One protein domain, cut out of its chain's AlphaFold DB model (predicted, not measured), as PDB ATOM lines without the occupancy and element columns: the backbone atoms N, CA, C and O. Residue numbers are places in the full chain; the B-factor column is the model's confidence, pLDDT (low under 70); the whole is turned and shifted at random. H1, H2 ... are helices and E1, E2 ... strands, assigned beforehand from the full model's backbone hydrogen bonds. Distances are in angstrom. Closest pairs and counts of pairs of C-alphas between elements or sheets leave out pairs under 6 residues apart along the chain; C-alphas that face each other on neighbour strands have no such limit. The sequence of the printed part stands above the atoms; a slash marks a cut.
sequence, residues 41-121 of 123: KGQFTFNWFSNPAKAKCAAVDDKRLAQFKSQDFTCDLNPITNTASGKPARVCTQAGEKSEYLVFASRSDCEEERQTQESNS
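AT A GLANCE: This is residues 41 to 121 of the 123 residues of an uncharacterized protein of Hyphomicrobium sp. (UniProt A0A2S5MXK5). What shape is seen first? A strongly twisted sheet of four strands, E1, E4, E3, E2, has the long helix H2 packed along one face at its E1 edge, while short H1 only grazes it. E2 bends by 69 degrees at residue 77, and residues 58 to 59, in the long link after E1, pair antiparallel with residues 44 to 45 of E1. What makes it up? The 81 printed residues include E1, H1, E2, E3, E4 and H2 in chain order, a mixed class with an antiparallel sheet; the whole is compact, with radius of gyration of the C-alphas 11.7 A and spans 34 by 24 by 22 A.

HOW THE PARTS SIT: How do the strands pair? E1, residues 44 to 47, is antiparallel to E4, residues 100 to 104, with N 44 and O 104 2.9 A apart. E4 and E3, residues 89 to 94, form a hairpin, with N 90 and O 103 2.8 A apart. E3 and E2, residues 73 to 80, form another, with N 76 and O 91 2.8 A apart; E2, E3, E4 are a meander, each strand the antiparallel neighbour of the one before. Where are the helices? H2, residues 107 to 120, lies over E1 and E4 at a height over the sheet of 10.2 A, two layers with a helix on one face; its closest C-alphas to E1 are Arg 107 and Phe 44, 5.5 A. H1, residues 62 to 68, only grazes the sheet; its closest C-alphas to E3 are Phe 68 and Cys 92, 6.7 A. In H1 and H2 every O i to N i+4 pair is within hydrogen-bond range.

IN THESE COORDINATES: How long are the elements? H2 measures 20.0 A, E2 17.4 A, E3 16.2 A and E4 13.1 A. Where are the anchors? C-alpha 44 is at (143.278, 161.168, 164.034) and C-alpha 120 at (127.109, 159.444, 177.302).

THE WHOLE: Is it continuous? The printed part has no cut; the link E1 to H1 is long. Is confidence low anywhere? No printed residue is under 70.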
ATOM      1  N   LYS A  41     148.518 156.844 158.642       98.00
ATOM      2  CA  LYS A  41     149.344 158.041 158.845       98.00
ATOM      3  C   LYS A  41     148.564 159.316 158.509       98.00
ATOM      4  O   LYS A  41     147.959 159.423 157.447       98.00
ATOM      5  N   GLY A  42     148.614 160.304 159.402       97.69
ATOM      6  CA  GLY A  42     147.913 161.583 159.237       97.69
ATOM      7  C   GLY A  42     146.421 161.558 159.589       97.69
ATOM      8  O   GLY A  42     145.804 162.621 159.624       97.69
ATOM      9  N   GLN A  43     145.857 160.389 159.902       98.50
ATOM     10  CA  GLN A  43     144.526 160.260 160.504       98.50
ATOM     11  C   GLN A  43     144.554 160.674 161.982       98.50
ATOM     12  O   GLN A  43     145.613 161.000 162.517       98.50
ATOM     13  N   PHE A  44     143.407 160.676 162.660       98.69
ATOM     14  CA  PHE A  44     143.278 161.168 164.034       98.69
ATOM     15  C   PHE A  44     142.784 160.080 164.972       98.69
ATOM     16  O   PHE A  44     141.917 159.297 164.616       98.69
ATOM     17  N   THR A  45     143.334 160.024 166.180       98.44
ATOM     18  CA  THR A  45     143.055 158.944 167.120       98.44
ATOM     19  C   THR A  45     143.032 159.402 168.570       98.44
ATOM     20  O   THR A  45     143.708 160.366 168.943       98.44
ATOM     21  N   PHE A  46     142.288 158.671 169.397       97.69
ATOM     22  CA  PHE A  46     142.373 158.713 170.854       97.69
ATOM     23  C   PHE A  46     142.212 157.299 171.433       97.69
ATOM     24  O   PHE A  46     141.770 156.384 170.742       97.69
ATOM     25  N   ASN A  47     142.616 157.113 172.694       97.06
ATOM     26  CA  ASN A  47     142.477 155.834 173.392       97.06
ATOM     27  C   ASN A  47     141.062 155.711 173.974       97.06
ATOM     28  O   ASN A  47     140.716 156.484 174.868       97.06
ATOM     29  N   TRP A  48     140.294 154.730 173.521       93.25
ATOM     30  CA  TRP A  48     138.957 154.397 174.008       93.25
ATOM     31  C   TRP A  48     138.912 154.188 175.529       93.25
ATOM     32  O   TRP A  48     137.988 154.639 176.190       93.25
ATOM     33  N   PHE A  49     139.950 153.589 176.127       92.62
ATOM     34  CA  PHE A  49     140.003 153.383 177.584       92.62
ATOM     35  C   PHE A  49     140.387 154.634 178.384       92.62
ATOM     36  O   PHE A  49     140.467 154.585 179.613       92.62
ATOM     37  N   SER A  50     140.694 155.752 177.723       93.12
ATOM     38  CA  SER A  50     140.979 157.002 178.428       93.12
ATOM     39  C   SER A  50     139.692 157.754 178.754       93.12
ATOM     40  O   SER A  50     138.717 157.672 178.019       93.12
ATOM     41  N   ASN A  51     139.691 158.517 179.852       92.44
ATOM     42  CA  ASN A  51     138.563 159.389 180.178       92.44
ATOM     43  C   ASN A  51     138.332 160.375 179.010       92.44
ATOM     44  O   ASN A  51     139.237 161.178 178.741       92.44
ATOM     45  N   PRO A  52     137.155 160.358 178.357       91.19
ATOM     46  CA  PRO A  52     136.912 161.137 177.150       91.19
ATOM     47  C   PRO A  52     137.050 162.643 177.396       91.19
ATOM     48  O   PRO A  52     137.656 163.312 176.564       91.19
ATOM     49  N   ALA A  53     136.650 163.165 178.563       91.19
ATOM     50  CA  ALA A  53     136.785 164.583 178.941       91.19
ATOM     51  C   ALA A  53     138.246 165.067 179.053       91.19
ATOM     52  O   ALA A  53     138.539 166.262 178.999       91.19
ATOM     53  N   LYS A  54     139.195 164.139 179.240       92.69
ATOM     54  CA  LYS A  54     140.638 164.432 179.353       92.69
ATOM     55  C   LYS A  54     141.432 163.989 178.126       92.69
ATOM     56  O   LYS A  54     142.587 164.397 177.968       92.69
ATOM     57  N   ALA A  55     140.844 163.137 177.293       94.56
ATOM     58  CA  ALA A  55     141.435 162.681 176.052       94.56
ATOM     59  C   ALA A  55     141.543 163.832 175.042       94.56
ATOM     60  O   ALA A  55     140.850 164.844 175.125       94.56
ATOM     61  N   LYS A  56     142.436 163.678 174.067       94.50
ATOM     62  CA  LYS A  56     142.561 164.586 172.924       94.50
ATOM     63  C   LYS A  56     142.709 163.763 171.664       94.50
ATOM     64  O   LYS A  56     143.449 162.779 171.672       94.50
ATOM     65  N   CYS A  57     142.096 164.222 170.580       97.50
ATOM     66  CA  CYS A  57     142.375 163.671 169.265       97.50
ATOM     67  C   CYS A  57     143.772 164.088 168.808       97.50
ATOM     68  O   CYS A  57     144.064 165.272 168.616       97.50
ATOM     69  N   ALA A  58     144.644 163.099 168.643       97.94
ATOM     70  CA  ALA A  58     146.012 163.273 168.181       97.94
ATOM     71  C   ALA A  58     146.166 162.709 166.769       97.94
ATOM     72  O   ALA A  58     145.541 161.710 166.427       97.94
ATOM     73  N   ALA A  59     147.015 163.328 165.953       98.31
ATOM     74  CA  ALA A  59     147.357 162.754 164.660       98.31
ATOM     75  C   ALA A  59     148.131 161.437 164.846       98.31
ATOM     76  O   ALA A  59     148.945 161.301 165.764       98.31
ATOM     77  N   VAL A  60     147.916 160.486 163.942       98.56
ATOM     78  CA  VAL A  60     148.766 159.307 163.779       98.56
ATOM     79  C   VAL A  60     150.036 159.762 163.061       98.56
ATOM     80  O   VAL A  60     150.139 159.748 161.833       98.56
ATOM     81  N   ASP A  61     150.979 160.256 163.855       97.94
ATOM     82  CA  ASP A  61     152.321 160.619 163.415       97.94
ATOM     83  C   ASP A  61     153.215 159.378 163.240       97.94
ATOM     84  O   ASP A  61     152.794 158.239 163.456       97.94
ATOM     85  N   ASP A  62     154.472 159.586 162.846       98.25
ATOM     86  CA  ASP A  62     155.428 158.491 162.637       98.25
ATOM     87  C   ASP A  62     155.643 157.635 163.890       98.25
ATOM     88  O   ASP A  62     155.793 156.416 163.797       98.25
ATOM     89  N   LYS A  63     155.604 158.252 165.075       97.94
ATOM     90  CA  LYS A  63     155.778 157.542 166.343       97.94
ATOM     91  C   LYS A  63     154.573 156.653 166.635       97.94
ATOM     92  O   LYS A  63     154.754 155.487 166.982       97.94
ATOM     93  N   ARG A  64     153.352 157.177 166.494       97.94
ATOM     94  CA  ARG A  64     152.117 156.412 166.703       97.94
ATOM     95  C   ARG A  64     151.973 155.297 165.673       97.94
ATOM     96  O   ARG A  64     151.633 154.177 166.039       97.94
ATOM     97  N   LEU A  65     152.285 155.576 164.409       98.31
ATOM     98  CA  LEU A  65     152.260 154.574 163.348       98.31
ATOM     99  C   LEU A  65     153.254 153.438 163.621       98.31
ATOM    100  O   LEU A  65     152.906 152.271 163.470       98.31
ATOM    101  N   ALA A  66     154.473 153.759 164.067       98.12
ATOM    102  CA  ALA A  66     155.456 152.747 164.452       98.12
ATOM    103  C   ALA A  66     154.961 151.868 165.614       98.12
ATOM    104  O   ALA A  66     155.212 150.665 165.611       98.12
ATOM    105  N   GLN A  67     154.217 152.437 166.571       97.44
ATOM    106  CA  GLN A  67     153.570 151.658 167.634       97.44
ATOM    107  C   GLN A  67     152.500 150.716 167.078       97.44
ATOM    108  O   GLN A  67     152.514 149.535 167.406       97.44
ATOM    109  N   PHE A  68     151.622 151.197 166.196       97.75
ATOM    110  CA  PHE A  68     150.590 150.368 165.559       97.75
ATOM    111  C   PHE A  68     151.158 149.245 164.683       97.75
ATOM    112  O   PHE A  68     150.518 148.215 164.520       97.75
ATOM    113  N   LYS A  69     152.369 149.419 164.144       97.06
ATOM    114  CA  LYS A  69     153.096 148.380 163.398       97.06
ATOM    115  C   LYS A  69     153.834 147.374 164.284       97.06
ATOM    116  O   LYS A  69     154.373 146.398 163.765       97.06
ATOM    117  N   SER A  70     153.951 147.635 165.586       97.06
ATOM    118  CA  SER A  70     154.646 146.727 166.497       97.06
ATOM    119  C   SER A  70     153.832 145.454 166.734       97.06
ATOM    120  O   SER A  70     152.615 145.447 166.585       97.06
ATOM    121  N   GLN A  71     154.501 144.383 167.163       95.88
ATOM    122  CA  GLN A  71     153.838 143.121 167.527       95.88
ATOM    123  C   GLN A  71     152.915 143.256 168.747       95.88
ATOM    124  O   GLN A  71     152.124 142.358 169.022       95.88
ATOM    125  N   ASP A  72     153.003 144.378 169.464       96.69
ATOM    126  CA  ASP A  72     152.140 144.678 170.598       96.69
ATOM    127  C   ASP A  72     150.773 145.209 170.162       96.69
ATOM    128  O   ASP A  72     149.953 145.474 171.031       96.69
ATOM    129  N   PHE A  73     150.514 145.412 168.866       97.69
ATOM    130  CA  PHE A  73     149.244 145.930 168.365       97.69
ATOM    131  C   PHE A  73     148.662 145.061 167.253       97.69
ATOM    132  O   PHE A  73     149.364 144.608 166.352       97.69
ATOM    133  N   THR A  74     147.340 144.913 167.289       96.94
ATOM    134  CA  THR A  74     146.537 144.359 166.200       96.94
ATOM    135  C   THR A  74     145.609 145.455 165.699       96.94
ATOM    136  O   THR A  74     144.827 145.996 166.479       96.94
ATOM    137  N   CYS A  75     145.696 145.791 164.413       96.88
ATOM    138  CA  CYS A  75     144.833 146.795 163.795       96.88
ATOM    139  C   CYS A  75     143.846 146.155 162.817       96.88
ATOM    140  O   CYS A  75     144.268 145.486 161.872       96.88
ATOM    141  N   ASP A  76     142.553 146.419 163.006       96.12
ATOM    142  CA  ASP A  76     141.533 146.189 161.988       96.12
ATOM    143  C   ASP A  76     141.392 147.449 161.129       96.12
ATOM    144  O   ASP A  76     141.019 148.528 161.598       96.12
ATOM    145  N   LEU A  77     141.754 147.313 159.855       96.00
ATOM    146  CA  LEU A  77     141.731 148.405 158.885       96.00
ATOM    147  C   LEU A  77     140.377 148.529 158.179       96.00
ATOM    148  O   LEU A  77     140.162 149.503 157.447       96.00
ATOM    149  N   ASN A  78     139.462 147.586 158.423       95.56
ATOM    150  CA  ASN A  78     138.079 147.706 157.998       95.56
ATOM    151  C   ASN A  78     137.367 148.711 158.909       95.56
ATOM    152  O   ASN A  78     137.389 148.551 160.130       95.56
ATOM    153  N   PRO A  79     136.744 149.761 158.353       95.12
ATOM    154  CA  PRO A  79     136.032 150.724 159.176       95.12
ATOM    155  C   PRO A  79     134.840 150.076 159.892       95.12
ATOM    156  O   PRO A  79     133.961 149.503 159.248       95.12
ATOM    157  N   ILE A  80     134.785 150.225 161.213       95.81
ATOM    158  CA  ILE A  80     133.601 149.976 162.033       95.81
ATOM    159  C   ILE A  80     132.693 151.209 162.011       95.81
ATOM    160  O   ILE A  80     133.176 152.333 161.883       95.81
ATOM    161  N   THR A  81     131.381 151.021 162.140       93.50
ATOM    162  CA  THR A  81     130.385 152.115 162.105       93.50
ATOM    163  C   THR A  81     129.521 152.200 163.362       93.50
ATOM    164  O   THR A  81     128.695 153.097 163.483       93.50
ATOM    165  N   ASN A  82     129.710 151.287 164.315       93.81
ATOM    166  CA  ASN A  82     128.991 151.229 165.589       93.81
ATOM    167  C   ASN A  82     129.685 152.032 166.707       93.81
ATOM    168  O   ASN A  82     129.608 151.657 167.875       93.81
ATOM    169  N   THR A  83     130.393 153.102 166.346       95.88
ATOM    170  CA  THR A  83     130.960 154.078 167.288       95.88
ATOM    171  C   THR A  83     129.841 154.903 167.939       95.88
ATOM    172  O   THR A  83     128.706 154.895 167.455       95.88
ATOM    173  N   ALA A  84     130.122 155.622 169.028       94.50
ATOM    174  CA  ALA A  84     129.102 156.383 169.754       94.50
ATOM    175  C   ALA A  84     128.458 157.485 168.889       94.50
ATOM    176  O   ALA A  84     127.256 157.725 168.975       94.50
ATOM    177  N   SER A  85     129.251 158.122 168.027       95.25
ATOM    178  CA  SER A  85     128.828 159.137 167.051       95.25
ATOM    179  C   SER A  85     128.330 158.547 165.723       95.25
ATOM    180  O   SER A  85     127.857 159.280 164.853       95.25
ATOM    181  N   GLY A  86     128.463 157.231 165.516       96.06
ATOM    182  CA  GLY A  86     128.166 156.557 164.248       96.06
ATOM    183  C   GLY A  86     129.160 156.858 163.116       96.06
ATOM    184  O   GLY A  86     128.932 156.470 161.966       96.06
ATOM    185  N   LYS A  87     130.266 157.558 163.402       97.38
ATOM    186  CA  LYS A  87     131.311 157.857 162.416       97.38
ATOM    187  C   LYS A  87     132.202 156.643 162.159       97.38
ATOM    188  O   LYS A  87     132.574 155.959 163.115       97.38
ATOM    189  N   PRO A  88     132.610 156.395 160.900       97.50
ATOM    190  CA  PRO A  88     133.522 155.305 160.594       97.50
ATOM    191  C   PRO A  88     134.868 155.462 161.310       97.50
ATOM    192  O   PRO A  88     135.519 156.502 161.184       97.50
ATOM    193  N   ALA A  89     135.309 154.411 161.995       97.94
ATOM    194  CA  ALA A  89     136.617 154.347 162.638       97.94
ATOM    195  C   ALA A  89     137.321 153.036 162.301       97.94
ATOM    196  O   ALA A  89     136.683 152.010 162.114       97.94
ATOM    197  N   ARG A  90     138.647 153.050 162.252       98.00
ATOM    198  CA  ARG A  90     139.474 151.838 162.301       98.00
ATOM    199  C   ARG A  90     139.938 151.626 163.733       98.00
ATOM    200  O   ARG A  90     139.994 152.588 164.499       98.00
ATOM    201  N   VAL A  91     140.292 150.400 164.094       97.88
ATOM    202  CA  VAL A  91     140.631 150.066 165.482       97.88
ATOM    203  C   VAL A  91     142.031 149.486 165.551       97.88
ATOM    204  O   VAL A  91     142.369 148.601 164.774       97.88
ATOM    205  N   CYS A  92     142.844 149.974 166.484       98.00
ATOM    206  CA  CYS A  92     144.127 149.376 166.837       98.00
ATOM    207  C   CYS A  92     144.145 149.035 168.327       98.00
ATOM    208  O   CYS A  92     144.188 149.929 169.176       98.00
ATOM    209  N   THR A  93     144.165 147.745 168.646       98.06
ATOM    210  CA  THR A  93     144.111 147.234 170.020       98.06
ATOM    211  C   THR A  93     145.483 146.725 170.436       98.06
ATOM    212  O   THR A  93     146.133 145.971 169.710       98.06
ATOM    213  N   GLN A  94     145.944 147.149 171.611       97.31
ATOM    214  CA  GLN A  94     147.189 146.661 172.190       97.31
ATOM    215  C   GLN A  94     146.998 145.249 172.752       97.31
ATOM    216  O   GLN A  94     145.980 144.957 173.378       97.31
ATOM    217  N   ALA A  95     148.004 144.392 172.603       92.88
ATOM    218  CA  ALA A  95     148.059 143.062 173.182       92.88
ATOM    219  C   ALA A  95     147.765 143.095 174.693       92.88
ATOM    220  O   ALA A  95     148.310 143.908 175.448       92.88
ATOM    221  N   GLY A  96     146.887 142.190 175.128       89.94
ATOM    222  CA  GLY A  96     146.383 142.161 176.501       89.94
ATOM    223  C   GLY A  96     145.421 143.305 176.839       89.94
ATOM    224  O   GLY A  96     145.308 143.634 178.015       89.94
ATOM    225  N   GLU A  97     144.795 143.928 175.832       89.00
ATOM    226  CA  GLU A  97     143.692 144.898 175.965       89.00
ATOM    227  C   GLU A  97     144.022 146.089 176.880       89.00
ATOM    228  O   GLU A  97     143.183 146.628 177.592       89.00
ATOM    229  N   LYS A  98     145.286 146.529 176.873       89.62
ATOM    230  CA  LYS A  98     145.751 147.647 177.714       89.62
ATOM    231  C   LYS A  98     145.382 149.022 177.157       89.62
ATOM    232  O   LYS A  98     145.322 150.002 177.897       89.62
ATOM    233  N   SER A  99     145.182 149.108 175.848       95.38
ATOM    234  CA  SER A  99     144.728 150.308 175.148       95.38
ATOM    235  C   SER A  99     144.022 149.906 173.867       95.38
ATOM    236  O   SER A  99     144.448 148.952 173.214       95.38
ATOM    237  N   GLU A 100     143.005 150.665 173.489       96.81
ATOM    238  CA  GLU A 100     142.314 150.518 172.217       96.81
ATOM    239  C   GLU A 100     142.202 151.893 171.579       96.81
ATOM    240  O   GLU A 100     141.752 152.844 172.206       96.81
ATOM    241  N   TYR A 101     142.675 152.024 170.349       98.00
ATOM    242  CA  TYR A 101     142.693 153.289 169.638       98.00
ATOM    243  C   TYR A 101     141.658 153.268 168.529       98.00
ATOM    244  O   TYR A 101     141.778 152.480 167.593       98.00
ATOM    245  N   LEU A 102     140.698 154.187 168.607       98.25
ATOM    246  CA  LEU A 102     139.837 154.503 167.477       98.25
ATOM    247  C   LEU A 102     140.572 155.479 166.561       98.25
ATOM    248  O   LEU A 102     141.114 156.481 167.035       98.25
ATOM    249  N   VAL A 103     140.624 155.186 165.266       98.50
ATOM    250  CA  VAL A 103     141.320 155.984 164.252       98.50
ATOM    251  C   VAL A 103     140.319 156.467 163.206       98.50
ATOM    252  O   VAL A 103     139.697 155.670 162.512       98.50
ATOM    253  N   PHE A 104     140.186 157.783 163.088       98.44
ATOM    254  CA  PHE A 104     139.233 158.478 162.230       98.44
ATOM    255  C   PHE A 104     139.944 159.209 161.099       98.44
ATOM    256  O   PHE A 104     141.000 159.816 161.296       98.44
ATOM    257  N   ALA A 105     139.309 159.246 159.929       97.69
ATOM    258  CA  ALA A 105     139.847 159.927 158.754       97.69
ATOM    259  C   ALA A 105     140.038 161.441 158.966       97.69
ATOM    260  O   ALA A 105     140.933 162.035 158.363       97.69
ATOM    261  N   SER A 106     139.224 162.070 159.823       98.19
ATOM    262  CA  SER A 106     139.291 163.503 160.098       98.19
ATOM    263  C   SER A 106     139.367 163.813 161.592       98.19
ATOM    264  O   SER A 106     138.900 163.058 162.447       98.19
ATOM    265  N   ARG A 107     139.933 164.982 161.915       98.25
ATOM    266  CA  ARG A 107     139.959 165.490 163.289       98.25
ATOM    267  C   ARG A 107     138.556 165.761 163.824       98.25
ATOM    268  O   ARG A 107     138.325 165.556 165.007       98.25
ATOM    269  N   SER A 108     137.655 166.228 162.958       98.19
ATOM    270  CA  SER A 108     136.276 166.543 163.333       98.19
ATOM    271  C   SER A 108     135.539 165.294 163.791       98.19
ATOM    272  O   SER A 108     134.945 165.321 164.858       98.19
ATOM    273  N   ASP A 109     135.637 164.196 163.036       98.38
ATOM    274  CA  ASP A 109     134.959 162.941 163.386       98.38
ATOM    275  C   ASP A 109     135.518 162.347 164.685       98.38
ATOM    276  O   ASP A 109     134.766 161.856 165.520       98.38
ATOM    277  N   CYS A 110     136.834 162.456 164.894       98.44
ATOM    278  CA  CYS A 110     137.459 162.039 166.146       98.44
ATOM    279  C   CYS A 110     136.947 162.846 167.352       98.44
ATOM    280  O   CYS A 110     136.647 162.274 168.399       98.44
ATOM    281  N   GLU A 111     136.865 164.177 167.231       98.12
ATOM    282  CA  GLU A 111     136.389 165.026 168.329       98.12
ATOM    283  C   GLU A 111     134.889 164.859 168.572       98.12
ATOM    284  O   GLU A 111     134.469 164.898 169.726       98.12
ATOM    285  N   GLU A 112     134.100 164.646 167.517       97.88
ATOM    286  CA  GLU A 112     132.676 164.320 167.620       97.88
ATOM    287  C   GLU A 112     132.494 163.029 168.423       97.88
ATOM    288  O   GLU A 112     131.808 163.053 169.439       97.88
ATOM    289  N   GLU A 113     133.206 161.951 168.074       97.50
ATOM    290  CA  GLU A 113     133.181 160.704 168.845       97.50
ATOM    291  C   GLU A 113     133.544 160.924 170.317       97.50
ATOM    292  O   GLU A 113     132.820 160.485 171.213       97.50
ATOM    293  N   ARG A 114     134.665 161.608 170.580       96.81
ATOM    294  CA  ARG A 114     135.148 161.854 171.944       96.81
ATOM    295  C   ARG A 114     134.106 162.613 172.775       96.81
ATOM    296  O   ARG A 114     133.875 162.263 173.930       96.81
ATOM    297  N   GLN A 115     133.488 163.643 172.199       96.56
ATOM    298  CA  GLN A 115     132.464 164.455 172.866       96.56
ATOM    299  C   GLN A 115     131.158 163.683 173.066       96.56
ATOM    300  O   GLN A 115     130.519 163.817 174.110       96.56
ATOM    301  N   THR A 116     130.764 162.850 172.100       96.12
ATOM    302  CA  THR A 116     129.593 161.979 172.243       96.12
ATOM    303  C   THR A 116     129.804 160.964 173.365       96.12
ATOM    304  O   THR A 116     128.919 160.792 174.196       96.12
ATOM    305  N   GLN A 117     130.985 160.346 173.463       94.25
ATOM    306  CA  GLN A 117     131.309 159.457 174.585       94.25
ATOM    307  C   GLN A 117     131.313 160.178 175.930       94.25
ATOM    308  O   GLN A 117     130.806 159.636 176.907       94.25
ATOM    309  N   GLU A 118     131.869 161.391 175.986       93.69
ATOM    310  CA  GLU A 118     131.827 162.237 177.183       93.69
ATOM    311  C   GLU A 118     130.382 162.498 177.622       93.69
ATOM    312  O   GLU A 118     130.050 162.246 178.774       93.69
ATOM    313  N   SER A 119     129.513 162.882 176.684       92.06
ATOM    314  CA  SER A 119     128.094 163.152 176.955       92.06
ATOM    315  C   SER A 119     127.332 161.902 177.415       92.06
ATOM    316  O   SER A 119     126.439 161.997 178.247       92.06
ATOM    317  N   ASN A 120     127.704 160.725 176.906       88.31
ATOM    318  CA  ASN A 120     127.109 159.444 177.302       88.31
ATOM    319  C   ASN A 120     127.687 158.885 178.616       88.31
ATOM    320  O   ASN A 120     127.190 157.880 179.114       88.31
ATOM    321  N   SER A 121     128.752 159.484 179.158       75.88
ATOM    322  CA  SER A 121     129.390 159.045 180.408       75.88
ATOM    323  C   SER A 121     128.806 159.728 181.655       75.88
ATOM    324  O   SER A 121     129.272 159.451 182.758       75.88
TER     325      SER A 121